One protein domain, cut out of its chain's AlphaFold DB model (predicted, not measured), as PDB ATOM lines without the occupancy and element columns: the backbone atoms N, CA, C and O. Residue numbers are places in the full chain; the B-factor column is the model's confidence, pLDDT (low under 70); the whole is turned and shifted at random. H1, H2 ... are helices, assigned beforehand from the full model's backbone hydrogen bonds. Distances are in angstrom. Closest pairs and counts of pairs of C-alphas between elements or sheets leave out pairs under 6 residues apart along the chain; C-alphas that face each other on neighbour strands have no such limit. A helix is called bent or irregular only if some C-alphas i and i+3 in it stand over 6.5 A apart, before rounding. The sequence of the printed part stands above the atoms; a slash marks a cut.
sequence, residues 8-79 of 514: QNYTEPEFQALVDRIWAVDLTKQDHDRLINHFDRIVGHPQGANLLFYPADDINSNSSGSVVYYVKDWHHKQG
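AT A GLANCE: This is residues 8 to 79 of the 514 residues of the protein "Colicin immunity protein" of Pseudomonas frederiksbergensis (UniProt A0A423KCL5). A splayed helical hairpin, H1 and H2 joined by a tight turn, forms one end of the model, and H4 starts beside H1 and runs out past the open end of the hairpin, with its Val 71 near Val 43 at the end of H2. The short H3 packs on the second half of H2, and from it the long link of residues 53 to 63 loops out to one side before H4 begins. The printed part has 72 residues with four named helices, in the order H1, H2, H3, H4, and no named strand; the class is all helix. The whole is compact, with a radius of gyration of the C-alphas of 11.9 A, and its C-alphas span 36 by 29 by 21 A.

IN THESE COORDINATES: H1 holds residues 12 to 23 and is 16.8 A long from first to last C-alpha; it begins at C-alpha 12 at (86.560, 68.958, 41.161). H2, residues 29 to 43, is the longest helix by residues, with 15, and measures 21.0 A; its C-alpha 29 is at (65.747, 64.830, 26.431). H3 is residues 48 to 52, 8.3 A long. It is neither bent nor irregular, but only just: C-alphas 48 and 51 are 6.1 A apart. H4, residues 64 to 77, is 20.2 A long and ends at C-alpha 77 at (99.743, 64.762, 30.935).

HOW THE PARTS SIT: H1 and H2 form a helical hairpin and run opposite ways at a tilt of 35.2 degrees, only just steep. They touch through residues 18 to 22 of H1 and 32 to 36 of H2 alone; their closest C-alphas, those of Ile 22 and Leu 35, are 6.4 A apart. H3 touches residues 36 to 41 of H2 alone, with the closest C-alphas, those of Asp 40 and Gly 48, 4.7 A apart. H4 touches H1 with its residues 64 to 68 alone; the closest C-alphas, of Val 19 and Ser 64, are 5.7 A apart. These two helices run opposite ways at a steep tilt of 51 degrees. H2 and H4 are close but not clearly touching, the C-alphas of Val 43 and Val 71 being the closest at 6.7 A; they run the same way at a shallow tilt of 28 degrees. H3 and H4 are also close but not clearly touching, with the closest C-alphas, those of Leu 51 and Val 67, 6.3 A apart. In H1, H2 and H4 every O i to N i+4 pair is within hydrogen-bond range; in H3 it is 0 of 1, while 2 of 2 O i to N i+3 pairs are.

THE WHOLE: The C-alphas of Thr 28 and Gly 79, the two farthest apart, are 37.5 A from each other. The printed part has no cut. The links from H1 to H2 and from H2 to H3 are tight, and that from H3 to H4, 11 residues, is long. The mean pLDDT of the printed part is 80.7; it is under 70 at residue 26, residues 28 to 29 and residues 55 to 62.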
ATOM      1  N   GLN A   8      88.174  75.013  33.687       92.19
ATOM      2  CA  GLN A   8      88.979  75.692  34.709       92.19
ATOM      3  C   GLN A   8      88.151  76.562  35.664       92.19
ATOM      4  O   GLN A   8      88.676  77.041  36.666       92.19
ATOM      5  N   ASN A   9      86.863  76.778  35.377       92.75
ATOM      6  CA  ASN A   9      85.949  77.462  36.288       92.75
ATOM      7  C   ASN A   9      85.279  76.500  37.283       92.75
ATOM      8  O   ASN A   9      84.743  76.960  38.299       92.75
ATOM      9  N   TYR A  10      85.298  75.192  37.011       94.31
ATOM     10  CA  TYR A  10      84.790  74.157  37.909       94.31
ATOM     11  C   TYR A  10      85.851  73.755  38.920       94.31
ATOM     12  O   TYR A  10      86.997  73.523  38.556       94.31
ATOM     13  N   THR A  11      85.457  73.618  40.180       92.94
ATOM     14  CA  THR A  11      86.171  72.775  41.143       92.94
ATOM     15  C   THR A  11      85.868  71.301  40.862       92.94
ATOM     16  O   THR A  11      84.861  70.972  40.231       92.94
ATOM     17  N   GLU A  12      86.722  70.403  41.352       89.44
ATOM     18  CA  GLU A  12      86.560  68.958  41.161       89.44
ATOM     19  C   GLU A  12      85.179  68.429  41.625       89.44
ATOM     20  O   GLU A  12      84.522  67.751  40.830       89.44
ATOM     21  N   PRO A  13      84.642  68.811  42.809       90.00
ATOM     22  CA  PRO A  13      83.307  68.376  43.235       90.00
ATOM     23  C   PRO A  13      82.166  68.939  42.375       90.00
ATOM     24  O   PRO A  13      81.168  68.260  42.151       90.00
ATOM     25  N   GLU A  14      82.293  70.171  41.872       91.88
ATOM     26  CA  GLU A  14      81.273  70.766  40.996       91.88
ATOM     27  C   GLU A  14      81.229  70.071  39.633       91.88
ATOM     28  O   GLU A  14      80.152  69.874  39.071       91.88
ATOM     29  N   PHE A  15      82.392  69.691  39.094       93.94
ATOM     30  CA  PHE A  15      82.456  68.920  37.855       93.94
ATOM     31  C   PHE A  15      81.933  67.495  38.060       93.94
ATOM     32  O   PHE A  15      81.204  66.982  37.212       93.94
ATOM     33  N   GLN A  16      82.226  66.878  39.207       92.31
ATOM     34  CA  GLN A  16      81.657  65.581  39.559       92.31
ATOM     35  C   GLN A  16      80.125  65.637  39.648       92.31
ATOM     36  O   GLN A  16      79.457  64.793  39.055       92.31
ATOM     37  N   ALA A  17      79.569  66.677  40.279       88.25
ATOM     38  CA  ALA A  17      78.125  66.885  40.354       88.25
ATOM     39  C   ALA A  17      77.471  67.059  38.968       88.25
ATOM     40  O   ALA A  17      76.347  66.603  38.762       88.25
ATOM     41  N   LEU A  18      78.165  67.673  37.999       91.12
ATOM     42  CA  LEU A  18      77.713  67.722  36.603       91.12
ATOM     43  C   LEU A  18      77.635  66.315  35.987       91.12
ATOM     44  O   LEU A  18      76.639  66.000  35.337       91.12
ATOM     45  N   VAL A  19      78.645  65.465  36.204       90.38
ATOM     46  CA  VAL A  19      78.653  64.073  35.710       90.38
ATOM     47  C   VAL A  19      77.542  63.251  36.364       90.38
ATOM     48  O   VAL A  19      76.780  62.589  35.659       90.38
ATOM     49  N   ASP A  20      77.386  63.352  37.687       85.69
ATOM     50  CA  ASP A  20      76.299  62.697  38.423       85.69
ATOM     51  C   ASP A  20      74.929  63.141  37.900       85.69
ATOM     52  O   ASP A  20      74.028  62.324  37.708       85.69
ATOM     53  N   ARG A  21      74.773  64.439  37.606       83.06
ATOM     54  CA  ARG A  21      73.524  64.990  37.075       83.06
ATOM     55  C   ARG A  21      73.208  64.485  35.671       83.06
ATOM     56  O   ARG A  21      72.038  64.275  35.366       83.06
ATOM     57  N   ILE A  22      74.218  64.289  34.824       81.75
ATOM     58  CA  ILE A  22      74.029  63.648  33.518       81.75
ATOM     59  C   ILE A  22      73.530  62.216  33.749       81.75
ATOM     60  O   ILE A  22      72.458  61.855  33.276       81.75
ATOM     61  N   TRP A  23      74.230  61.410  34.544       82.06
ATOM     62  CA  TRP A  23      73.865  60.003  34.737       82.06
ATOM     63  C   TRP A  23      72.577  59.752  35.530       82.06
ATOM     64  O   TRP A  23      72.057  58.639  35.482       82.06
ATOM     65  N   ALA A  24      72.025  60.756  36.212       73.44
ATOM     66  CA  ALA A  24      70.725  60.648  36.872       73.44
ATOM     67  C   ALA A  24      69.551  60.451  35.887       73.44
ATOM     68  O   ALA A  24      68.547  59.851  36.263       73.44
ATOM     69  N   VAL A  25      69.672  60.932  34.638       75.44
ATOM     70  CA  VAL A  25      68.648  60.834  33.569       75.44
ATOM     71  C   VAL A  25      67.233  61.211  34.054       75.44
ATOM     72  O   VAL A  25      66.237  60.544  33.767       75.44
ATOM     73  N   ASP A  26      67.140  62.299  34.819       63.97
ATOM     74  CA  ASP A  26      65.903  62.808  35.424       63.97
ATOM     75  C   ASP A  26      65.387  64.096  34.748       63.97
ATOM     76  O   ASP A  26      64.487  64.763  35.257       63.97
ATOM     77  N   LEU A  27      65.952  64.449  33.588       71.31
ATOM     78  CA  LEU A  27      65.618  65.640  32.805       71.31
ATOM     79  C   LEU A  27      64.930  65.293  31.482       71.31
ATOM     80  O   LEU A  27      64.973  64.156  31.007       71.31
ATOM     81  N   THR A  28      64.315  66.299  30.853       65.25
ATOM     82  CA  THR A  28      63.824  66.168  29.476       65.25
ATOM     83  C   THR A  28      64.983  65.823  28.542       65.25
ATOM     84  O   THR A  28      66.127  66.198  28.802       65.25
ATOM     85  N   LYS A  29      64.706  65.149  27.418       66.75
ATOM     86  CA  LYS A  29      65.747  64.830  26.431       66.75
ATOM     87  C   LYS A  29      66.524  66.080  26.000       66.75
ATOM     88  O   LYS A  29      67.743  66.039  25.949       66.75
ATOM     89  N   GLN A  30      65.831  67.187  25.736       71.38
ATOM     90  CA  GLN A  30      66.463  68.434  25.302       71.38
ATOM     91  C   GLN A  30      67.436  68.988  26.354       71.38
ATOM     92  O   GLN A  30      68.545  69.397  26.014       71.38
ATOM     93  N   ASP A  31      67.044  68.980  27.629       73.25
ATOM     94  CA  ASP A  31      67.898  69.459  28.719       73.25
ATOM     95  C   ASP A  31      69.035  68.483  29.032       73.25
ATOM     96  O   ASP A  31      70.152  68.897  29.339       73.25
ATOM     97  N   HIS A  32      68.780  67.183  28.913       77.75
ATOM     98  CA  HIS A  32      69.793  66.151  29.080       77.75
ATOM     99  C   HIS A  32      70.854  66.221  27.968       77.75
ATOM    100  O   HIS A  32      72.049  66.271  28.264       77.75
ATOM    101  N   ASP A  33      70.431  66.361  26.706       78.19
ATOM    102  CA  ASP A  33      71.314  66.597  25.558       78.19
ATOM    103  C   ASP A  33      72.117  67.895  25.755       78.19
ATOM    104  O   ASP A  33      73.312  67.945  25.461       78.19
ATOM    105  N   ARG A  34      71.506  68.947  26.323       87.69
ATOM    106  CA  ARG A  34      72.207  70.193  26.673       87.69
ATOM    107  C   ARG A  34      73.326  69.960  27.691       87.69
ATOM    108  O   ARG A  34      74.385  70.570  27.544       87.69
ATOM    109  N   LEU A  35      73.133  69.093  28.689       87.12
ATOM    110  CA  LEU A  35      74.184  68.752  29.655       87.12
ATOM    111  C   LEU A  35      75.315  67.931  29.022       87.12
ATOM    112  O   LEU A  35      76.481  68.241  29.263       87.12
ATOM    113  N   ILE A  36      74.990  66.938  28.187       87.81
ATOM    114  CA  ILE A  36      75.990  66.118  27.479       87.81
ATOM    115  C   ILE A  36      76.823  66.990  26.532       87.81
ATOM    116  O   ILE A  36      78.052  66.953  26.580       87.81
ATOM    117  N   ASN A  37      76.171  67.832  25.728       86.00
ATOM    118  CA  ASN A  37      76.849  68.752  24.813       86.00
ATOM    119  C   ASN A  37      77.711  69.770  25.569       86.00
ATOM    120  O   ASN A  37      78.792  70.147  25.117       86.00
ATOM    121  N   HIS A  38      77.245  70.224  26.735       92.75
ATOM    122  CA  HIS A  38      78.031  71.112  27.579       92.75
ATOM    123  C   HIS A  38      79.284  70.414  28.116       92.75
ATOM    124  O   HIS A  38      80.359  71.003  28.032       92.75
ATOM    125  N   PHE A  39      79.167  69.170  28.599       93.69
ATOM    126  CA  PHE A  39      80.311  68.351  29.017       93.69
ATOM    127  C   PHE A  39      81.330  68.189  27.882       93.69
ATOM    128  O   PHE A  39      82.507  68.502  28.068       93.69
ATOM    129  N   ASP A  40      80.865  67.772  26.700       90.44
ATOM    130  CA  ASP A  40      81.697  67.554  25.511       90.44
ATOM    131  C   ASP A  40      82.498  68.808  25.137       90.44
ATOM    132  O   ASP A  40      83.707  68.761  24.908       90.44
ATOM    133  N   ARG A  41      81.837  69.969  25.192       92.38
ATOM    134  CA  ARG A  41      82.448  71.259  24.876       92.38
ATOM    135  C   ARG A  41      83.533  71.674  25.868       92.38
ATOM    136  O   ARG A  41      84.523  72.275  25.454       92.38
ATOM    137  N   ILE A  42      83.339  71.444  27.170       93.25
ATOM    138  CA  ILE A  42      84.256  71.976  28.193       93.25
ATOM    139  C   ILE A  42      85.420  71.038  28.508       93.25
ATOM    140  O   ILE A  42      86.468  71.520  28.928       93.25
ATOM    141  N   VAL A  43      85.266  69.724  28.321       91.00
ATOM    142  CA  VAL A  43      86.217  68.726  28.836       91.00
ATOM    143  C   VAL A  43      87.590  68.782  28.156       91.00
ATOM    144  O   VAL A  43      88.607  68.489  28.784       91.00
ATOM    145  N   GLY A  44      87.643  69.173  26.879       84.19
ATOM    146  CA  GLY A  44      88.882  69.303  26.101       84.19
ATOM    147  C   GLY A  44      89.604  67.983  25.790       84.19
ATOM    148  O   GLY A  44      90.607  67.999  25.083       84.19
ATOM    149  N   HIS A  45      89.099  66.851  26.287       86.75
ATOM    150  CA  HIS A  45      89.606  65.512  26.011       86.75
ATOM    151  C   HIS A  45      89.163  65.038  24.613       86.75
ATOM    152  O   HIS A  45      87.991  65.203  24.279       86.75
ATOM    153  N   PRO A  46      90.019  64.373  23.811       84.94
ATOM    154  CA  PRO A  46      89.687  63.958  22.439       84.94
ATOM    155  C   PRO A  46      88.524  62.960  22.341       84.94
ATOM    156  O   PRO A  46      87.883  62.863  21.302       84.94
ATOM    157  N   GLN A  47      88.251  62.209  23.410       80.12
ATOM    158  CA  GLN A  47      87.087  61.315  23.474       80.12
ATOM    159  C   GLN A  47      85.782  62.041  23.833       80.12
ATOM    160  O   GLN A  47      84.718  61.456  23.651       80.12
ATOM    161  N   GLY A  48      85.846  63.278  24.336       87.81
ATOM    162  CA  GLY A  48      84.659  64.081  24.620       87.81
ATOM    163  C   GLY A  48      83.635  63.358  25.504       87.81
ATOM    164  O   GLY A  48      83.995  62.700  26.485       87.81
ATOM    165  N   ALA A  49      82.364  63.422  25.114       86.56
ATOM    166  CA  ALA A  49      81.242  62.742  25.759       86.56
ATOM    167  C   ALA A  49      81.366  61.208  25.795       86.56
ATOM    168  O   ALA A  49      80.703  60.582  26.621       86.56
ATOM    169  N   ASN A  50      82.233  60.578  24.990       82.94
ATOM    170  CA  ASN A  50      82.446  59.128  25.090       82.94
ATOM    171  C   ASN A  50      83.019  58.728  26.453       82.94
ATOM    172  O   ASN A  50      82.760  57.617  26.906       82.94
ATOM    173  N   LEU A  51      83.707  59.639  27.153       84.12
ATOM    174  CA  LEU A  51      84.166  59.412  28.527       84.12
ATOM    175  C   LEU A  51      83.021  59.101  29.505       84.12
ATOM    176  O   LEU A  51      83.257  58.469  30.530       84.12
ATOM    177  N   LEU A  52      81.796  59.537  29.199       83.06
ATOM    178  CA  LEU A  52      80.618  59.314  30.039       83.06
ATOM    179  C   LEU A  52      80.026  57.908  29.879       83.06
ATOM    180  O   LEU A  52      79.281  57.480  30.756       83.06
ATOM    181  N   PHE A  53      80.304  57.210  28.774       77.69
ATOM    182  CA  PHE A  53      79.580  55.983  28.403       77.69
ATOM    183  C   PHE A  53      80.492  54.812  28.017       77.69
ATOM    184  O   PHE A  53      80.092  53.658  28.150       77.69
ATOM    185  N   TYR A  54      81.714  55.098  27.559       73.25
ATOM    186  CA  TYR A  54      82.653  54.126  26.998       73.25
ATOM    187  C   TYR A  54      84.089  54.409  27.480       73.25
ATOM    188  O   TYR A  54      84.927  54.864  26.695       73.25
ATOM    189  N   PRO A  55      84.401  54.189  28.773       64.38
ATOM    190  CA  PRO A  55      85.764  54.349  29.273       64.38
ATOM    191  C   PRO A  55      86.716  53.345  28.599       64.38
ATOM    192  O   PRO A  55      86.338  52.213  28.306       64.38
ATOM    193  N   ALA A  56      87.957  53.769  28.343       54.53
ATOM    194  CA  ALA A  56      88.936  52.992  27.574       54.53
ATOM    195  C   ALA A  56      89.524  51.778  28.323       54.53
ATOM    196  O   ALA A  56      90.075  50.897  27.668       54.53
ATOM    197  N   ASP A  57      89.397  51.724  29.655       55.56
ATOM    198  CA  ASP A  57      89.903  50.620  30.478       55.56
ATOM    199  C   ASP A  57      88.761  49.837  31.141       55.56
ATOM    200  O   ASP A  57      87.923  50.381  31.861       55.56
ATOM    201  N   ASP A  58      88.818  48.523  30.983       46.91
ATOM    202  CA  ASP A  58      87.981  47.479  31.581       46.91
ATOM    203  C   ASP A  58      88.236  47.254  33.090       46.91
ATOM    204  O   ASP A  58      87.524  46.492  33.749       46.91
ATOM    205  N   ILE A  59      89.226  47.949  33.664       44.03
ATOM    206  CA  ILE A  59      89.644  47.831  35.073       44.03
ATOM    207  C   ILE A  59      88.993  48.910  35.967       44.03
ATOM    208  O   ILE A  59      89.049  48.813  37.198       44.03
ATOM    209  N   ASN A  60      88.340  49.924  35.388       46.53
ATOM    210  CA  ASN A  60      87.846  51.083  36.133       46.53
ATOM    211  C   ASN A  60      86.338  51.004  36.436       46.53
ATOM    212  O   ASN A  60      85.529  50.592  35.610       46.53
ATOM    213  N   SER A  61      85.946  51.401  37.648       50.59
ATOM    214  CA  SER A  61      84.539  51.442  38.061       50.59
ATOM    215  C   SER A  61      83.783  52.507  37.267       50.59
ATOM    216  O   SER A  61      84.214  53.654  37.269       50.59
ATOM    217  N   ASN A  62      82.645  52.170  36.651       61.91
ATOM    218  CA  ASN A  62      81.701  53.140  36.073       61.91
ATOM    219  C   ASN A  62      81.174  54.090  37.169       61.91
ATOM    220  O   ASN A  62      80.121  53.858  37.757       61.91
ATOM    221  N   SER A  63      81.953  55.120  37.500       78.38
ATOM    222  CA  SER A  63      81.697  56.081  38.572       78.38
ATOM    223  C   SER A  63      82.030  57.492  38.096       78.38
ATOM    224  O   SER A  63      82.934  57.679  37.275       78.38
ATOM    225  N   SER A  64      81.323  58.493  38.619       80.62
ATOM    226  CA  SER A  64      81.559  59.892  38.255       80.62
ATOM    227  C   SER A  64      82.970  60.334  38.631       80.62
ATOM    228  O   SER A  64      83.620  61.047  37.870       80.62
ATOM    229  N   GLY A  65      83.504  59.800  39.734       79.88
ATOM    230  CA  GLY A  65      84.895  59.993  40.141       79.88
ATOM    231  C   GLY A  65      85.909  59.463  39.121       79.88
ATOM    232  O   GLY A  65      86.943  60.089  38.905       79.88
ATOM    233  N   SER A  66      85.611  58.360  38.429       79.44
ATOM    234  CA  SER A  66      86.487  57.833  37.373       79.44
ATOM    235  C   SER A  66      86.520  58.756  36.151       79.44
ATOM    236  O   SER A  66      87.590  58.987  35.595       79.44
ATOM    237  N   VAL A  67      85.382  59.348  35.769       84.25
ATOM    238  CA  VAL A  67      85.326  60.357  34.692       84.25
ATOM    239  C   VAL A  67      86.152  61.585  35.070       84.25
ATOM    240  O   VAL A  67      86.998  62.023  34.292       84.25
ATOM    241  N   VAL A  68      85.960  62.103  36.286       88.12
ATOM    242  CA  VAL A  68      86.726  63.233  36.834       88.12
ATOM    243  C   VAL A  68      88.231  62.941  36.793       88.12
ATOM    244  O   VAL A  68      89.006  63.773  36.319       88.12
ATOM    245  N   TYR A  69      88.636  61.737  37.208       84.12
ATOM    246  CA  TYR A  69      90.025  61.289  37.170       84.12
ATOM    247  C   TYR A  69      90.608  61.284  35.751       84.12
ATOM    248  O   TYR A  69      91.690  61.828  35.553       84.12
ATOM    249  N   TYR A  70      89.909  60.725  34.756       84.69
ATOM    250  CA  TYR A  70      90.416  60.664  33.377       84.69
ATOM    251  C   TYR A  70      90.613  62.046  32.760       84.69
ATOM    252  O   TYR A  70      91.624  62.303  32.103       84.69
ATOM    253  N   VAL A  71      89.661  62.945  32.999       88.62
ATOM    254  CA  VAL A  71      89.757  64.331  32.539       88.62
ATOM    255  C   VAL A  71      90.967  65.003  33.182       88.62
ATOM    256  O   VAL A  71      91.798  65.585  32.484       88.62
ATOM    257  N   LYS A  72      91.114  64.860  34.501       88.06
ATOM    258  CA  LYS A  72      92.222  65.429  35.268       88.06
ATOM    259  C   LYS A  72      93.587  64.904  34.819       88.06
ATOM    260  O   LYS A  72      94.466  65.694  34.482       88.06
ATOM    261  N   ASP A  73      93.744  63.585  34.749       84.06
ATOM    262  CA  ASP A  73      94.979  62.911  34.335       84.06
ATOM    263  C   ASP A  73      95.399  63.301  32.910       84.06
ATOM    264  O   ASP A  73      96.577  63.562  32.655       84.06
ATOM    265  N   TRP A  74      94.446  63.426  31.982       87.94
ATOM    266  CA  TRP A  74      94.751  63.863  30.623       87.94
ATOM    267  C   TRP A  74      95.283  65.298  30.575       87.94
ATOM    268  O   TRP A  74      96.314  65.535  29.945       87.94
ATOM    269  N   HIS A  75      94.644  66.251  31.265       87.94
ATOM    270  CA  HIS A  75      95.137  67.636  31.320       87.94
ATOM    271  C   HIS A  75      96.513  67.715  31.991       87.94
ATOM    272  O   HIS A  75      97.395  68.418  31.492       87.94
ATOM    273  N   HIS A  76      96.745  66.924  33.043       83.94
ATOM    274  CA  HIS A  76      98.045  66.851  33.718       83.94
ATOM    275  C   HIS A  76      99.137  66.294  32.796       83.94
ATOM    276  O   HIS A  76     100.236  66.848  32.753       83.94
ATOM    277  N   LYS A  77      98.833  65.276  31.981       79.81
ATOM    278  CA  LYS A  77      99.743  64.762  30.935       79.81
ATOM    279  C   LYS A  77     100.059  65.797  29.850       79.81
ATOM    280  O   LYS A  77     101.121  65.715  29.240       79.81
ATOM    281  N   GLN A  78      99.175  66.771  29.632       82.06
ATOM    282  CA  GLN A  78      99.401  67.925  28.749       82.06
ATOM    283  C   GLN A  78     100.065  69.117  29.469       82.06
ATOM    284  O   GLN A  78     100.220  70.186  28.874       82.06
ATOM    285  N   GLY A  79     100.443  68.968  30.745       82.00
ATOM    286  CA  GLY A  79     101.083  70.018  31.542       82.00
ATOM    287  C   GLY A  79     100.147  71.155  31.961       82.00
ATOM    288  O   GLY A  79     100.612  72.268  32.205       82.00
TER     289      GLY A  79